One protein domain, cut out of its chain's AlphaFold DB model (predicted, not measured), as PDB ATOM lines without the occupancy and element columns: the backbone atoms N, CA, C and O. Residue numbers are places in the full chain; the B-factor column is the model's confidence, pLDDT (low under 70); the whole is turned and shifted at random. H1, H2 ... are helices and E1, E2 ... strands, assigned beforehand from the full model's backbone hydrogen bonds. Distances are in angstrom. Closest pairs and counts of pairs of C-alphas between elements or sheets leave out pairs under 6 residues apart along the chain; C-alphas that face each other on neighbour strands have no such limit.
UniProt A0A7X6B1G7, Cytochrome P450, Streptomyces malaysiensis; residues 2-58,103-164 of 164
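What this domain is: This is residues 2 to 58 and 103 to 164 of the 164 residues of the protein "Cytochrome P450" of Streptomyces malaysiensis (UniProt A0A7X6B1G7). A tiny hairpin of two antiparallel strands, E1 and E2, sits by the end of H1, and its long loop folds back alongside that helix; H1 and H3 pack together as the core, with short H2 at a corner. The printed part has 119 residues, with three named helices and two named strands in the order H1, H2, H3, E1, E2 along the chain; under half of the residues are in named elements, and of the 53 that are, helices hold 47 and strands 6, so the class is mostly helix. The whole is compact, radius of gyration of the C-alphas 15.4 A, spanning 44 by 37 by 30 A.

Where its parts are: E1 is residues 127 to 129 and E2 150 to 152. H1, residues 2 to 24, runs 33.0 A from C-alpha 2 at (41.432, -29.131, 40.538). H3, residues 106 to 123, runs 26.0 A to C-alpha 123 at (33.997, 3.225, 38.222). H2 is residues 27 to 32.

How they stand to each other: In the hairpin, N 128 and O 151 are 2.9 A apart, within hydrogen-bond range. The closest C-alphas of H1 and E1, Ala 24 and Glu 128, are 5.8 A apart. H3, with residues 109 to 117 alone, touches H1 at a steep tilt of 43 degrees, the same way; their closest C-alphas, Ile 16 and Ala 113, are 4.9 A apart. H1 and H2 only just touch, only at the corner, with 3 pairs of C-alphas within 8 A, the closest Ala 23 and Trp 30 at 5.5 A. Every O i to N i+4 pair is within range in H1 and H2, and 13 of 14 in H3.

The domain as a whole: Residues 59 to 102 are not printed; the gap is 17.9 A between C-alphas 58 and 103. The link E1 to E2 is long. pLDDT is under 70 at residues 34 to 58, 138 to 142 and 154 to 164.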
ATOM      1  N   LEU A   2      42.731 -29.545  41.097       84.00
ATOM      2  CA  LEU A   2      41.432 -29.131  40.538       84.00
ATOM      3  C   LEU A   2      40.413 -28.642  41.590       84.00
ATOM      4  O   LEU A   2      39.834 -27.572  41.433       84.00
ATOM      5  N   PHE A   3      40.263 -29.366  42.703       80.44
ATOM      6  CA  PHE A   3      39.347 -28.993  43.789       80.44
ATOM      7  C   PHE A   3      39.635 -27.621  44.412       80.44
ATOM      8  O   PHE A   3      38.697 -26.896  44.723       80.44
ATOM      9  N   VAL A   4      40.908 -27.239  44.564       81.38
ATOM     10  CA  VAL A   4      41.288 -25.939  45.148       81.38
ATOM     11  C   VAL A   4      40.930 -24.798  44.198       81.38
ATOM     12  O   VAL A   4      40.403 -23.783  44.640       81.38
ATOM     13  N   LEU A   5      41.157 -24.982  42.895       83.00
ATOM     14  CA  LEU A   5      40.817 -23.985  41.878       83.00
ATOM     15  C   LEU A   5      39.302 -23.790  41.762       83.00
ATOM     16  O   LEU A   5      38.831 -22.657  41.814       83.00
ATOM     17  N   ILE A   6      38.536 -24.884  41.676       81.62
ATOM     18  CA  ILE A   6      37.069 -24.820  41.592       81.62
ATOM     19  C   ILE A   6      36.487 -24.198  42.865       81.62
ATOM     20  O   ILE A   6      35.657 -23.292  42.777       81.62
ATOM     21  N   ALA A   7      36.936 -24.642  44.044       79.00
ATOM     22  CA  ALA A   7      36.466 -24.097  45.315       79.00
ATOM     23  C   ALA A   7      36.821 -22.610  45.453       79.00
ATOM     24  O   ALA A   7      35.958 -21.815  45.817       79.00
ATOM     25  N   GLY A   8      38.053 -22.219  45.121       82.31
ATOM     26  CA  GLY A   8      38.507 -20.834  45.211       82.31
ATOM     27  C   GLY A   8      37.738 -19.901  44.281       82.31
ATOM     28  O   GLY A   8      37.192 -18.903  44.738       82.31
ATOM     29  N   GLN A   9      37.633 -20.240  42.996       87.56
ATOM     30  CA  GLN A   9      37.005 -19.364  42.001       87.56
ATOM     31  C   GLN A   9      35.491 -19.240  42.195       87.56
ATOM     32  O   GLN A   9      34.963 -18.129  42.237       87.56
ATOM     33  N   SER A  10      34.786 -20.365  42.362       86.50
ATOM     34  CA  SER A  10      33.320 -20.348  42.458       86.50
ATOM     35  C   SER A  10      32.832 -19.629  43.717       86.50
ATOM     36  O   SER A  10      31.969 -18.754  43.637       86.50
ATOM     37  N   THR A  11      33.413 -19.940  44.878       84.31
ATOM     38  CA  THR A  11      32.967 -19.357  46.151       84.31
ATOM     39  C   THR A  11      33.395 -17.901  46.305       84.31
ATOM     40  O   THR A  11      32.647 -17.107  46.879       84.31
ATOM     41  N   THR A  12      34.541 -17.513  45.734       87.44
ATOM     42  CA  THR A  12      34.976 -16.111  45.754       87.44
ATOM     43  C   THR A  12      34.141 -15.252  44.812       87.44
ATOM     44  O   THR A  12      33.705 -14.178  45.219       87.44
ATOM     45  N   GLY A  13      33.793 -15.742  43.616       89.06
ATOM     46  CA  GLY A  13      32.854 -15.047  42.726       89.06
ATOM     47  C   GLY A  13      31.489 -14.812  43.385       89.06
ATOM     48  O   GLY A  13      30.952 -13.708  43.362       89.06
ATOM     49  N   GLN A  14      30.964 -15.823  44.077       87.00
ATOM     50  CA  GLN A  14      29.711 -15.717  44.833       87.00
ATOM     51  C   GLN A  14      29.793 -14.727  46.002       87.00
ATOM     52  O   GLN A  14      28.841 -13.980  46.260       87.00
ATOM     53  N   LEU A  15      30.929 -14.699  46.706       84.62
ATOM     54  CA  LEU A  15      31.196 -13.713  47.749       84.62
ATOM     55  C   LEU A  15      31.210 -12.295  47.166       84.62
ATOM     56  O   LEU A  15      30.544 -11.421  47.718       84.62
ATOM     57  N   ILE A  16      31.907 -12.085  46.046       88.19
ATOM     58  CA  ILE A  16      31.973 -10.799  45.342       88.19
ATOM     59  C   ILE A  16      30.566 -10.331  44.957       88.19
ATOM     60  O   ILE A  16      30.175  -9.230  45.343       88.19
ATOM     61  N   SER A  17      29.764 -11.165  44.286       90.00
ATOM     62  CA  SER A  17      28.391 -10.805  43.893       90.00
ATOM     63  C   SER A  17      27.518 -10.447  45.097       90.00
ATOM     64  O   SER A  17      26.744  -9.490  45.071       90.00
ATOM     65  N   THR A  18      27.668 -11.187  46.195       86.12
ATOM     66  CA  THR A  18      26.929 -10.930  47.434       86.12
ATOM     67  C   THR A  18      27.333  -9.602  48.076       86.12
ATOM     68  O   THR A  18      26.465  -8.841  48.505       86.12
ATOM     69  N   VAL A  19      28.636  -9.316  48.135       84.25
ATOM     70  CA  VAL A  19      29.185  -8.059  48.658       84.25
ATOM     71  C   VAL A  19      28.717  -6.875  47.817       84.25
ATOM     72  O   VAL A  19      28.192  -5.918  48.377       84.25
ATOM     73  N   LEU A  20      28.841  -6.962  46.492       89.00
ATOM     74  CA  LEU A  20      28.438  -5.901  45.568       89.00
ATOM     75  C   LEU A  20      26.949  -5.587  45.691       89.00
ATOM     76  O   LEU A  20      26.592  -4.431  45.896       89.00
ATOM     77  N   ARG A  21      26.080  -6.607  45.643       88.56
ATOM     78  CA  ARG A  21      24.631  -6.400  45.781       88.56
ATOM     79  C   ARG A  21      24.282  -5.731  47.101       88.56
ATOM     80  O   ARG A  21      23.423  -4.863  47.147       88.56
ATOM     81  N   ARG A  22      24.914  -6.165  48.189       82.38
ATOM     82  CA  ARG A  22      24.614  -5.639  49.519       82.38
ATOM     83  C   ARG A  22      25.132  -4.220  49.722       82.38
ATOM     84  O   ARG A  22      24.443  -3.449  50.370       82.38
ATOM     85  N   ALA A  23      26.307  -3.892  49.189       83.75
ATOM     86  CA  ALA A  23      26.831  -2.534  49.229       83.75
ATOM     87  C   ALA A  23      25.987  -1.597  48.352       83.75
ATOM     88  O   ALA A  23      25.637  -0.518  48.795       83.75
ATOM     89  N   ALA A  24      25.573  -2.031  47.158       87.62
ATOM     90  CA  ALA A  24      24.702  -1.242  46.281       87.62
ATOM     91  C   ALA A  24      23.262  -1.079  46.813       87.62
ATOM     92  O   ALA A  24      22.510  -0.251  46.306       87.62
ATOM     93  N   ALA A  25      22.859  -1.871  47.814       86.06
ATOM     94  CA  ALA A  25      21.584  -1.704  48.513       86.06
ATOM     95  C   ALA A  25      21.620  -0.582  49.569       86.06
ATOM     96  O   ALA A  25      20.566  -0.215  50.080       86.06
ATOM     97  N   ASP A  26      22.808  -0.083  49.918       81.94
ATOM     98  CA  ASP A  26      23.033   0.915  50.963       81.94
ATOM     99  C   ASP A  26      23.885   2.074  50.397       81.94
ATOM    100  O   ASP A  26      25.110   1.950  50.282       81.94
ATOM    101  N   PRO A  27      23.256   3.196  49.993       80.94
ATOM    102  CA  PRO A  27      23.948   4.328  49.369       80.94
ATOM    103  C   PRO A  27      25.055   4.950  50.234       80.94
ATOM    104  O   PRO A  27      26.076   5.404  49.704       80.94
ATOM    105  N   ASP A  28      24.894   4.937  51.559       78.31
ATOM    106  CA  ASP A  28      25.882   5.485  52.495       78.31
ATOM    107  C   ASP A  28      27.139   4.607  52.507       78.31
ATOM    108  O   ASP A  28      28.270   5.100  52.465       78.31
ATOM    109  N   VAL A  29      26.959   3.282  52.481       76.62
ATOM    110  CA  VAL A  29      28.073   2.336  52.340       76.62
ATOM    111  C   VAL A  29      28.736   2.474  50.968       76.62
ATOM    112  O   VAL A  29      29.965   2.508  50.894       76.62
ATOM    113  N   TRP A  30      27.957   2.565  49.887       83.19
ATOM    114  CA  TRP A  30      28.488   2.643  48.522       83.19
ATOM    115  C   TRP A  30      29.349   3.891  48.292       83.19
ATOM    116  O   TRP A  30      30.449   3.793  47.744       83.19
ATOM    117  N   SER A  31      28.894   5.048  48.776       80.81
ATOM    118  CA  SER A  31      29.618   6.323  48.669       80.81
ATOM    119  C   SER A  31      30.871   6.391  49.554       80.81
ATOM    120  O   SER A  31      31.839   7.082  49.221       80.81
ATOM    121  N   TRP A  32      30.915   5.627  50.650       73.12
ATOM    122  CA  TRP A  32      32.079   5.549  51.533       73.12
ATOM    123  C   TRP A  32      33.225   4.688  50.969       73.12
ATOM    124  O   TRP A  32      34.398   4.987  51.196       73.12
ATOM    125  N   VAL A  33      32.928   3.643  50.189       75.12
ATOM    126  CA  VAL A  33      33.937   2.687  49.678       75.12
ATOM    127  C   VAL A  33      35.116   3.355  48.939       75.12
ATOM    128  O   VAL A  33      36.261   2.983  49.211       75.12
ATOM    129  N   PRO A  34      34.908   4.327  48.028       69.44
ATOM    130  CA  PRO A  34      36.005   5.034  47.361       69.44
ATOM    131  C   PRO A  34      36.935   5.800  48.310       69.44
ATOM    132  O   PRO A  34      38.133   5.915  48.037       69.44
ATOM    133  N   SER A  35      36.393   6.325  49.415       59.19
ATOM    134  CA  SER A  35      37.099   7.211  50.352       59.19
ATOM    135  C   SER A  35      37.828   6.462  51.477       59.19
ATOM    136  O   SER A  35      38.776   6.989  52.062       59.19
ATOM    137  N   GLY A  36      37.456   5.208  51.751       56.81
ATOM    138  CA  GLY A  36      38.022   4.392  52.825       56.81
ATOM    139  C   GLY A  36      39.259   3.567  52.443       56.81
ATOM    140  O   GLY A  36      39.125   2.372  52.230       56.81
ATOM    141  N   GLY A  37      40.446   4.194  52.419       46.44
ATOM    142  CA  GLY A  37      41.762   3.641  52.831       46.44
ATOM    143  C   GLY A  37      42.317   2.314  52.247       46.44
ATOM    144  O   GLY A  37      41.632   1.318  52.065       46.44
ATOM    145  N   ARG A  38      43.636   2.280  51.997       41.53
ATOM    146  CA  ARG A  38      44.424   1.166  51.410       41.53
ATOM    147  C   ARG A  38      44.259  -0.189  52.149       41.53
ATOM    148  O   ARG A  38      44.154  -0.182  53.373       41.53
ATOM    149  N   PRO A  39      44.360  -1.347  51.457       42.84
ATOM    150  CA  PRO A  39      44.458  -2.648  52.122       42.84
ATOM    151  C   PRO A  39      45.698  -2.693  53.034       42.84
ATOM    152  O   PRO A  39      46.813  -2.462  52.561       42.84
ATOM    153  N   SER A  40      45.520  -2.976  54.327       36.75
ATOM    154  CA  SER A  40      46.613  -3.319  55.250       36.75
ATOM    155  C   SER A  40      46.522  -4.814  55.584       36.75
ATOM    156  O   SER A  40      45.424  -5.273  55.912       36.75
ATOM    157  N   PRO A  41      47.628  -5.577  55.499       38.56
ATOM    158  CA  PRO A  41      47.662  -6.989  55.887       38.56
ATOM    159  C   PRO A  41      47.586  -7.212  57.411       38.56
ATOM    160  O   PRO A  41      47.291  -8.322  57.853       38.56
ATOM    161  N   ASP A  42      47.831  -6.163  58.198       36.25
ATOM    162  CA  ASP A  42      48.170  -6.243  59.626       36.25
ATOM    163  C   ASP A  42      47.102  -5.579  60.514       36.25
ATOM    164  O   ASP A  42      47.046  -5.814  61.720       36.25
ATOM    165  N   ALA A  43      46.196  -4.809  59.910       34.72
ATOM    166  CA  ALA A  43      45.053  -4.199  60.571       34.72
ATOM    167  C   ALA A  43      43.731  -4.827  60.102       34.72
ATOM    168  O   ALA A  43      43.638  -5.420  59.032       34.72
ATOM    169  N   ASP A  44      42.685  -4.638  60.907       37.41
ATOM    170  CA  ASP A  44      41.244  -4.764  60.627       37.41
ATOM    171  C   ASP A  44      40.762  -3.988  59.366       37.41
ATOM    172  O   ASP A  44      39.799  -3.225  59.397       37.41
ATOM    173  N   GLY A  45      41.441  -4.152  58.232       30.47
ATOM    174  CA  GLY A  45      41.449  -3.236  57.092       30.47
ATOM    175  C   GLY A  45      40.542  -3.627  55.938       30.47
ATOM    176  O   GLY A  45      40.694  -3.099  54.842       30.47
ATOM    177  N   TYR A  46      39.583  -4.524  56.169       33.97
ATOM    178  CA  TYR A  46      38.409  -4.587  55.315       33.97
ATOM    179  C   TYR A  46      37.162  -4.850  56.143       33.97
ATOM    180  O   TYR A  46      36.712  -5.974  56.362       33.97
ATOM    181  N   ARG A  47      36.587  -3.750  56.612       41.22
ATOM    182  CA  ARG A  47      35.229  -3.690  57.128       41.22
ATOM    183  C   ARG A  47      34.255  -3.667  55.956       41.22
ATOM    184  O   ARG A  47      33.455  -2.749  55.843       41.22
ATOM    185  N   VAL A  48      34.345  -4.663  55.072       35.34
ATOM    186  CA  VAL A  48      33.205  -5.024  54.234       35.34
ATOM    187  C   VAL A  48      32.469  -6.121  54.952       35.34
ATOM    188  O   VAL A  48      32.989  -7.225  55.132       35.34
ATOM    189  N   PRO A  49      31.270  -5.810  55.433       40.66
ATOM    190  CA  PRO A  49      30.508  -6.771  56.186       40.66
ATOM    191  C   PRO A  49      30.066  -7.870  55.240       40.66
ATOM    192  O   PRO A  49      29.219  -7.701  54.365       40.66
ATOM    193  N   ILE A  50      30.664  -9.032  55.433       39.47
ATOM    194  CA  ILE A  50      30.170 -10.249  54.826       39.47
ATOM    195  C   ILE A  50      28.803 -10.497  55.473       39.47
ATOM    196  O   ILE A  50      28.730 -10.640  56.701       39.47
ATOM    197  N   PRO A  51      27.700 -10.497  54.707       39.41
ATOM    198  CA  PRO A  51      26.392 -10.729  55.291       39.41
ATOM    199  C   PRO A  51      26.355 -12.105  55.965       39.41
ATOM    200  O   PRO A  51      26.882 -13.093  55.456       39.41
ATOM    201  N   ARG A  52      25.671 -12.185  57.115       38.44
ATOM    202  CA  ARG A  52      25.418 -13.445  57.842       38.44
ATOM    203  C   ARG A  52      24.609 -14.467  57.034       38.44
ATOM    204  O   ARG A  52      24.405 -15.579  57.522       38.44
ATOM    205  N   SER A  53      24.120 -14.112  55.843       40.84
ATOM    206  CA  SER A  53      23.609 -15.089  54.890       40.84
ATOM    207  C   SER A  53      24.791 -15.909  54.401       40.84
ATOM    208  O   SER A  53      25.444 -15.576  53.414       40.84
ATOM    209  N   SER A  54      25.079 -16.961  55.165       40.28
ATOM    210  CA  SER A  54      25.853 -18.081  54.680       40.28
ATOM    211  C   SER A  54      25.263 -18.475  53.329       40.28
ATOM    212  O   SER A  54      24.038 -18.617  53.223       40.28
ATOM    213  N   PRO A  55      26.106 -18.660  52.312       42.72
ATOM    214  CA  PRO A  55      25.677 -19.320  51.103       42.72
ATOM    215  C   PRO A  55      25.046 -20.696  51.441       42.72
ATOM    216  O   PRO A  55      24.152 -21.172  50.753       42.72
ATOM    217  N   ILE A  56      25.441 -21.292  52.567       40.47
ATOM    218  CA  ILE A  56      24.987 -22.594  53.036       40.47
ATOM    219  C   ILE A  56      23.644 -22.439  53.775       40.47
ATOM    220  O   ILE A  56      23.587 -21.688  54.757       40.47
ATOM    221  N   PRO A  57      22.567 -23.144  53.374       35.88
ATOM    222  CA  PRO A  57      21.377 -23.321  54.189       35.88
ATOM    223  C   PRO A  57      21.792 -23.768  55.583       35.88
ATOM    224  O   PRO A  57      22.557 -24.719  55.751       35.88
ATOM    225  N   ARG A  58      21.279 -23.080  56.601       44.28
ATOM    226  CA  ARG A  58      21.354 -23.576  57.970       44.28
ATOM    227  C   ARG A  58      20.528 -24.859  58.029       44.28
ATOM    228  O   ARG A  58      19.334 -24.800  58.299       44.28
ATOM    229  N   CYS A 103      38.602 -22.247  56.417       79.94
ATOM    230  CA  CYS A 103      38.926 -22.069  55.009       79.94
ATOM    231  C   CYS A 103      40.336 -21.469  54.858       79.94
ATOM    232  O   CYS A 103      40.568 -20.345  55.319       79.94
ATOM    233  N   PRO A 104      41.265 -22.172  54.187       86.00
ATOM    234  CA  PRO A 104      42.620 -21.668  53.981       86.00
ATOM    235  C   PRO A 104      42.644 -20.434  53.064       86.00
ATOM    236  O   PRO A 104      43.492 -19.565  53.225       86.00
ATOM    237  N   GLY A 105      41.673 -20.302  52.152       83.44
ATOM    238  CA  GLY A 105      41.537 -19.159  51.239       83.44
ATOM    239  C   GLY A 105      40.804 -17.948  51.825       83.44
ATOM    240  O   GLY A 105      40.501 -17.008  51.095       83.44
ATOM    241  N   ALA A 106      40.478 -17.940  53.121       79.25
ATOM    242  CA  ALA A 106      39.595 -16.928  53.698       79.25
ATOM    243  C   ALA A 106      40.173 -15.503  53.683       79.25
ATOM    244  O   ALA A 106      39.411 -14.538  53.674       79.25
ATOM    245  N   LEU A 107      41.497 -15.346  53.747       79.81
ATOM    246  CA  LEU A 107      42.133 -14.033  53.604       79.81
ATOM    247  C   LEU A 107      42.126 -13.598  52.139       79.81
ATOM    248  O   LEU A 107      41.666 -12.503  51.840       79.81
ATOM    249  N   THR A 108      42.521 -14.490  51.231       84.69
ATOM    250  CA  THR A 108      42.526 -14.239  49.786       84.69
ATOM    251  C   THR A 108      41.151 -13.825  49.272       84.69
ATOM    252  O   THR A 108      41.019 -12.755  48.691       84.69
ATOM    253  N   ALA A 109      40.102 -14.592  49.583       79.25
ATOM    254  CA  ALA A 109      38.739 -14.287  49.149       79.25
ATOM    255  C   ALA A 109      38.239 -12.929  49.678       79.25
ATOM    256  O   ALA A 109      37.514 -12.216  48.985       79.25
ATOM    257  N   ARG A 110      38.642 -12.540  50.899       77.38
ATOM    258  CA  ARG A 110      38.331 -11.211  51.452       77.38
ATOM    259  C   ARG A 110      39.052 -10.108  50.693       77.38
ATOM    260  O   ARG A 110      38.423  -9.108  50.372       77.38
ATOM    261  N   THR A 111      40.334 -10.294  50.401       78.06
ATOM    262  CA  THR A 111      41.126  -9.337  49.622       78.06
ATOM    263  C   THR A 111      40.575  -9.181  48.207       78.06
ATOM    264  O   THR A 111      40.453  -8.063  47.721       78.06
ATOM    265  N   GLU A 112      40.175 -10.268  47.551       83.25
ATOM    266  CA  GLU A 112      39.564 -10.210  46.220       83.25
ATOM    267  C   GLU A 112      38.227  -9.466  46.242       83.25
ATOM    268  O   GLU A 112      38.036  -8.525  45.470       83.25
ATOM    269  N   ALA A 113      37.334  -9.811  47.178       81.88
ATOM    270  CA  ALA A 113      36.081  -9.083  47.376       81.88
ATOM    271  C   ALA A 113      36.317  -7.596  47.655       81.88
ATOM    272  O   ALA A 113      35.549  -6.747  47.199       81.88
ATOM    273  N   ALA A 114      37.409  -7.285  48.352       78.12
ATOM    274  CA  ALA A 114      37.781  -5.928  48.669       78.12
ATOM    275  C   ALA A 114      38.206  -5.090  47.480       78.12
ATOM    276  O   ALA A 114      37.719  -3.975  47.263       78.12
ATOM    277  N   VAL A 115      39.121  -5.649  46.702       82.94
ATOM    278  CA  VAL A 115      39.592  -5.022  45.480       82.94
ATOM    279  C   VAL A 115      38.425  -4.868  44.509       82.94
ATOM    280  O   VAL A 115      38.228  -3.773  43.990       82.94
ATOM    281  N   ALA A 116      37.604  -5.908  44.329       87.38
ATOM    282  CA  ALA A 116      36.447  -5.869  43.442       87.38
ATOM    283  C   ALA A 116      35.457  -4.761  43.830       87.38
ATOM    284  O   ALA A 116      35.127  -3.926  42.990       87.38
ATOM    285  N   LEU A 117      35.031  -4.695  45.098       85.25
ATOM    286  CA  LEU A 117      34.092  -3.667  45.550       85.25
ATOM    287  C   LEU A 117      34.649  -2.256  45.329       85.25
ATOM    288  O   LEU A 117      33.952  -1.407  44.779       85.25
ATOM    289  N   ARG A 118      35.913  -2.011  45.693       84.19
ATOM    290  CA  ARG A 118      36.549  -0.699  45.503       84.19
ATOM    291  C   ARG A 118      36.650  -0.317  44.030       84.19
ATOM    292  O   ARG A 118      36.340   0.814  43.664       84.19
ATOM    293  N   MET A 119      37.085  -1.245  43.183       88.44
ATOM    294  CA  MET A 119      37.225  -1.010  41.745       88.44
ATOM    295  C   MET A 119      35.880  -0.717  41.081       88.44
ATOM    296  O   MET A 119      35.813   0.162  40.223       88.44
ATOM    297  N   VAL A 120      34.820  -1.424  41.479       91.19
ATOM    298  CA  VAL A 120      33.469  -1.207  40.948       91.19
ATOM    299  C   VAL A 120      32.901   0.121  41.448       91.19
ATOM    300  O   VAL A 120      32.469   0.918  40.623       91.19
ATOM    301  N   ALA A 121      32.966   0.409  42.750       87.88
ATOM    302  CA  ALA A 121      32.455   1.661  43.315       87.88
ATOM    303  C   ALA A 121      33.169   2.901  42.745       87.88
ATOM    304  O   ALA A 121      32.534   3.918  42.483       87.88
ATOM    305  N   ASN A 122      34.477   2.813  42.466       85.81
ATOM    306  CA  ASN A 122      35.222   3.899  41.818       85.81
ATOM    307  C   ASN A 122      34.773   4.161  40.370       85.81
ATOM    308  O   ASN A 122      34.790   5.304  39.919       85.81
ATOM    309  N   GLN A 123      34.415   3.112  39.626       90.12
ATOM    310  CA  GLN A 123      33.997   3.225  38.222       90.12
ATOM    311  C   GLN A 123      32.502   3.540  38.070       90.12
ATOM    312  O   GLN A 123      32.087   4.129  37.069       90.12
ATOM    313  N   LEU A 124      31.698   3.146  39.057       91.56
ATOM    314  CA  LEU A 124      30.246   3.277  39.099       91.56
ATOM    315  C   LEU A 124      29.812   3.932  40.427       91.56
ATOM    316  O   LEU A 124      29.178   3.270  41.248       91.56
ATOM    317  N   PRO A 125      30.159   5.211  40.668       88.81
ATOM    318  CA  PRO A 125      29.849   5.878  41.936       88.81
ATOM    319  C   PRO A 125      28.345   6.117  42.123       88.81
ATOM    320  O   PRO A 125      27.836   5.976  43.230       88.81
ATOM    321  N   ASP A 126      27.635   6.402  41.030       89.50
ATOM    322  CA  ASP A 126      26.227   6.809  41.037       89.50
ATOM    323  C   ASP A 126      25.346   5.675  40.501       89.50
ATOM    324  O   ASP A 126      24.939   5.662  39.332       89.50
ATOM    325  N   VAL A 127      25.115   4.655  41.331       91.56
ATOM    326  CA  VAL A 127      24.282   3.500  40.978       91.56
ATOM    327  C   VAL A 127      23.357   3.081  42.109       91.56
ATOM    328  O   VAL A 127      23.657   3.252  43.285       91.56
ATOM    329  N   GLU A 128      22.251   2.459  41.726       91.25
ATOM    330  CA  GLU A 128      21.311   1.796  42.625       91.25
ATOM    331  C   GLU A 128      20.917   0.424  42.056       91.25
ATOM    332  O   GLU A 128      21.032   0.175  40.850       91.25
ATOM    333  N   LEU A 129      20.451  -0.493  42.907       93.19
ATOM    334  CA  LEU A 129      20.007  -1.815  42.460       93.19
ATOM    335  C   LEU A 129      18.819  -1.704  41.497       93.19
ATOM    336  O   LEU A 129      17.789  -1.116  41.825       93.19
ATOM    337  N   ALA A 130      18.945  -2.328  40.325       92.69
ATOM    338  CA  ALA A 130      17.873  -2.370  39.336       92.69
ATOM    339  C   ALA A 130      16.761  -3.357  39.728       92.69
ATOM    340  O   ALA A 130      15.597  -3.114  39.414       92.69
ATOM    341  N   GLU A 131      17.126  -4.433  40.428       90.31
ATOM    342  CA  GLU A 131      16.256  -5.547  40.810       90.31
ATOM    343  C   GLU A 131      16.270  -5.739  42.335       90.31
ATOM    344  O   GLU A 131      17.335  -5.885  42.944       90.31
ATOM    345  N   THR A 132      15.087  -5.791  42.956       83.75
ATOM    346  CA  THR A 132      14.964  -6.058  44.399       83.75
ATOM    347  C   THR A 132      15.223  -7.525  44.726       83.75
ATOM    348  O   THR A 132      15.902  -7.799  45.706       83.75
ATOM    349  N   GLU A 133      14.765  -8.467  43.896       86.62
ATOM    350  CA  GLU A 133      14.939  -9.913  44.099       86.62
ATOM    351  C   GLU A 133      15.537 -10.553  42.832       86.62
ATOM    352  O   GLU A 133      14.797 -10.914  41.918       86.62
ATOM    353  N   PRO A 134      16.875 -10.635  42.720       86.62
ATOM    354  CA  PRO A 134      17.521 -11.238  41.563       86.62
ATOM    355  C   PRO A 134      17.440 -12.770  41.625       86.62
ATOM    356  O   PRO A 134      17.314 -13.339  42.714       86.62
ATOM    357  N   PRO A 135      17.609 -13.470  40.491       87.38
ATOM    358  CA  PRO A 135      17.805 -14.913  40.509       87.38
ATOM    359  C   PRO A 135      19.021 -15.271  41.371       87.38
ATOM    360  O   PRO A 135      20.102 -14.681  41.259       87.38
ATOM    361  N   MET A 136      18.820 -16.238  42.261       83.81
ATOM    362  CA  MET A 136      19.821 -16.724  43.201       83.81
ATOM    363  C   MET A 136      20.299 -18.101  42.758       83.81
ATOM    364  O   MET A 136      19.485 -18.943  42.390       83.81
ATOM    365  N   LEU A 137      21.603 -18.359  42.886       82.31
ATOM    366  CA  LEU A 137      22.159 -19.689  42.649       82.31
ATOM    367  C   LEU A 137      21.435 -20.727  43.518       82.31
ATOM    368  O   LEU A 137      21.436 -20.635  44.747       82.31
ATOM    369  N   GLY A 138      20.837 -21.728  42.872       67.81
ATOM    370  CA  GLY A 138      20.079 -22.810  43.508       67.81
ATOM    371  C   GLY A 138      20.953 -23.926  44.084       67.81
ATOM    372  O   GLY A 138      20.643 -25.101  43.906       67.81
ATOM    373  N   LEU A 139      22.076 -23.591  44.725       68.25
ATOM    374  CA  LEU A 139      23.013 -24.588  45.242       68.25
ATOM    375  C   LEU A 139      22.690 -24.968  46.690       68.25
ATOM    376  O   LEU A 139      22.391 -24.123  47.532       68.25
ATOM    377  N   LEU A 140      22.863 -26.257  46.997       61.44
ATOM    378  CA  LEU A 140      22.666 -26.847  48.330       61.44
ATOM    379  C   LEU A 140      23.436 -26.142  49.440       61.44
ATOM    380  O   LEU A 140      22.994 -26.188  50.575       61.44
ATOM    381  N   SER A 141      24.577 -25.540  49.118       58.03
ATOM    382  CA  SER A 141      25.486 -24.916  50.078       58.03
ATOM    383  C   SER A 141      25.840 -23.485  49.697       58.03
ATOM    384  O   SER A 141      26.656 -22.875  50.383       58.03
ATOM    385  N   PHE A 142      25.271 -22.947  48.608       66.81
ATOM    386  CA  PHE A 142      25.587 -21.593  48.181       66.81
ATOM    387  C   PHE A 142      24.368 -20.751  47.793       66.81
ATOM    388  O   PHE A 142      23.553 -21.156  46.979       66.81
ATOM    389  N   ARG A 143      24.288 -19.541  48.360       72.75
ATOM    390  CA  ARG A 143      23.303 -18.492  48.097       72.75
ATOM    391  C   ARG A 143      24.054 -17.219  47.756       72.75
ATOM    392  O   ARG A 143      24.538 -16.517  48.642       72.75
ATOM    393  N   ALA A 144      24.121 -16.938  46.470       82.31
ATOM    394  CA  ALA A 144      24.588 -15.677  45.926       82.31
ATOM    395  C   ALA A 144      23.727 -15.334  44.705       82.31
ATOM    396  O   ALA A 144      23.213 -16.255  44.062       82.31
ATOM    397  N   PRO A 145      23.538 -14.043  44.402       88.00
ATOM    398  CA  PRO A 145      22.837 -13.655  43.190       88.00
ATOM    399  C   PRO A 145      23.653 -14.099  41.973       88.00
ATOM    400  O   PRO A 145      24.878 -13.962  41.965       88.00
ATOM    401  N   GLU A 146      22.980 -14.622  40.952       89.88
ATOM    402  CA  GLU A 146      23.625 -15.001  39.687       89.88
ATOM    403  C   GLU A 146      24.191 -13.776  38.963       89.88
ATOM    404  O   GLU A 146      25.227 -13.847  38.306       89.88
ATOM    405  N   ARG A 147      23.520 -12.633  39.129       92.44
ATOM    406  CA  ARG A 147      23.921 -11.329  38.604       92.44
ATOM    407  C   ARG A 147      23.516 -10.212  39.558       92.44
ATOM    408  O   ARG A 147      22.541 -10.333  40.296       92.44
ATOM    409  N   VAL A 148      24.250  -9.105  39.508       93.12
ATOM    410  CA  VAL A 148      23.917  -7.870  40.227       93.12
ATOM    411  C   VAL A 148      23.629  -6.791  39.197       93.12
ATOM    412  O   VAL A 148      24.547  -6.170  38.666       93.12
ATOM    413  N   THR A 149      22.352  -6.602  38.883       94.88
ATOM    414  CA  THR A 149      21.914  -5.571  37.941       94.88
ATOM    415  C   THR A 149      21.772  -4.241  38.677       94.88
ATOM    416  O   THR A 149      21.103  -4.162  39.710       94.88
ATOM    417  N   VAL A 150      22.377  -3.185  38.138       93.88
ATOM    418  CA  VAL A 150      22.291  -1.821  38.673       93.88
ATOM    419  C   VAL A 150      21.816  -0.853  37.599       93.88
ATOM    420  O   VAL A 150      22.067  -1.065  36.412       93.88
ATOM    421  N   ARG A 151      21.139   0.217  38.013       93.69
ATOM    422  CA  ARG A 151      20.825   1.366  37.160       93.69
ATOM    423  C   ARG A 151      21.644   2.564  37.624       93.69
ATOM    424  O   ARG A 151      21.896   2.717  38.818       93.69
ATOM    425  N   ARG A 152      22.095   3.392  36.680       90.12
ATOM    426  CA  ARG A 152      22.766   4.652  37.016       90.12
ATOM    427  C   ARG A 152      21.732   5.611  37.583       90.12
ATOM    428  O   ARG A 152      20.713   5.849  36.936       90.12
ATOM    429  N   THR A 153      22.005   6.162  38.755       84.12
ATOM    430  CA  THR A 153      21.275   7.337  39.224       84.12
ATOM    431  C   THR A 153      21.763   8.524  38.391       84.12
ATOM    432  O   THR A 153      22.928   8.577  37.994       84.12
ATOM    433  N   ALA A 154      20.867   9.430  38.001       67.31
ATOM    434  CA  ALA A 154      21.217  10.560  37.141       67.31
ATOM    435  C   ALA A 154      22.093  11.577  37.906       67.31
ATOM    436  O   ALA A 154      21.603  12.588  38.394       67.31
ATOM    437  N   GLY A 155      23.388  11.280  38.045       61.62
ATOM    438  CA  GLY A 155      24.446  12.197  38.473       61.62
ATOM    439  C   GLY A 155      25.246  12.712  37.268       61.62
ATOM    440  O   GLY A 155      25.203  12.092  36.199       61.62
ATOM    441  N   PRO A 156      25.958  13.852  37.383       50.97
ATOM    442  CA  PRO A 156      26.688  14.447  36.266       50.97
ATOM    443  C   PRO A 156      27.682  13.438  35.680       50.97
ATOM    444  O   PRO A 156      28.538  12.896  36.380       50.97
ATOM    445  N   SER A 157      27.557  13.172  34.381       54.00
ATOM    446  CA  SER A 157      28.394  12.221  33.657       54.00
ATOM    447  C   SER A 157      29.868  12.623  33.756       54.00
ATOM    448  O   SER A 157      30.329  13.550  33.094       54.00
ATOM    449  N   ARG A 158      30.652  11.906  34.571       56.81
ATOM    450  CA  ARG A 158      32.113  12.013  34.494       56.81
ATOM    451  C   ARG A 158      32.555  11.536  33.105       56.81
ATOM    452  O   ARG A 158      32.166  10.432  32.709       56.81
ATOM    453  N   PRO A 159      33.352  12.321  32.358       50.09
ATOM    454  CA  PRO A 159      33.858  11.886  31.069       50.09
ATOM    455  C   PRO A 159      34.661  10.597  31.255       50.09
ATOM    456  O   PRO A 159      35.539  10.502  32.115       50.09
ATOM    457  N   ARG A 160      34.312   9.584  30.460       52.31
ATOM    458  CA  ARG A 160      35.023   8.308  30.370       52.31
ATOM    459  C   ARG A 160      36.468   8.609  29.978       52.31
ATOM    460  O   ARG A 160      36.717   8.965  28.830       52.31
ATOM    461  N   ALA A 161      37.404   8.482  30.917       52.84
ATOM    462  CA  ALA A 161      38.821   8.520  30.590       52.84
ATOM    463  C   ALA A 161      39.103   7.368  29.613       52.84
ATOM    464  O   ALA A 161      38.912   6.197  29.953       52.84
ATOM    465  N   LEU A 162      39.457   7.705  28.371       40.97
ATOM    466  CA  LEU A 162      39.975   6.729  27.420       40.97
ATOM    467  C   LEU A 162      41.336   6.237  27.940       40.97
ATOM    468  O   LEU A 162      42.120   7.065  28.411       40.97
ATOM    469  N   PRO A 163      41.640   4.933  27.864       48.53
ATOM    470  CA  PRO A 163      43.014   4.478  28.032       48.53
ATOM    471  C   PRO A 163      43.880   5.077  26.912       48.53
ATOM    472  O   PRO A 163      43.450   5.096  25.755       48.53
ATOM    473  N   ALA A 164      45.047   5.606  27.292       50.28
ATOM    474  CA  ALA A 164      46.100   6.057  26.382       50.28
ATOM    475  C   ALA A 164      46.803   4.871  25.710       50.28
ATOM    476  O   ALA A 164      46.862   3.793  26.351       50.28
TER     477      ALA A 164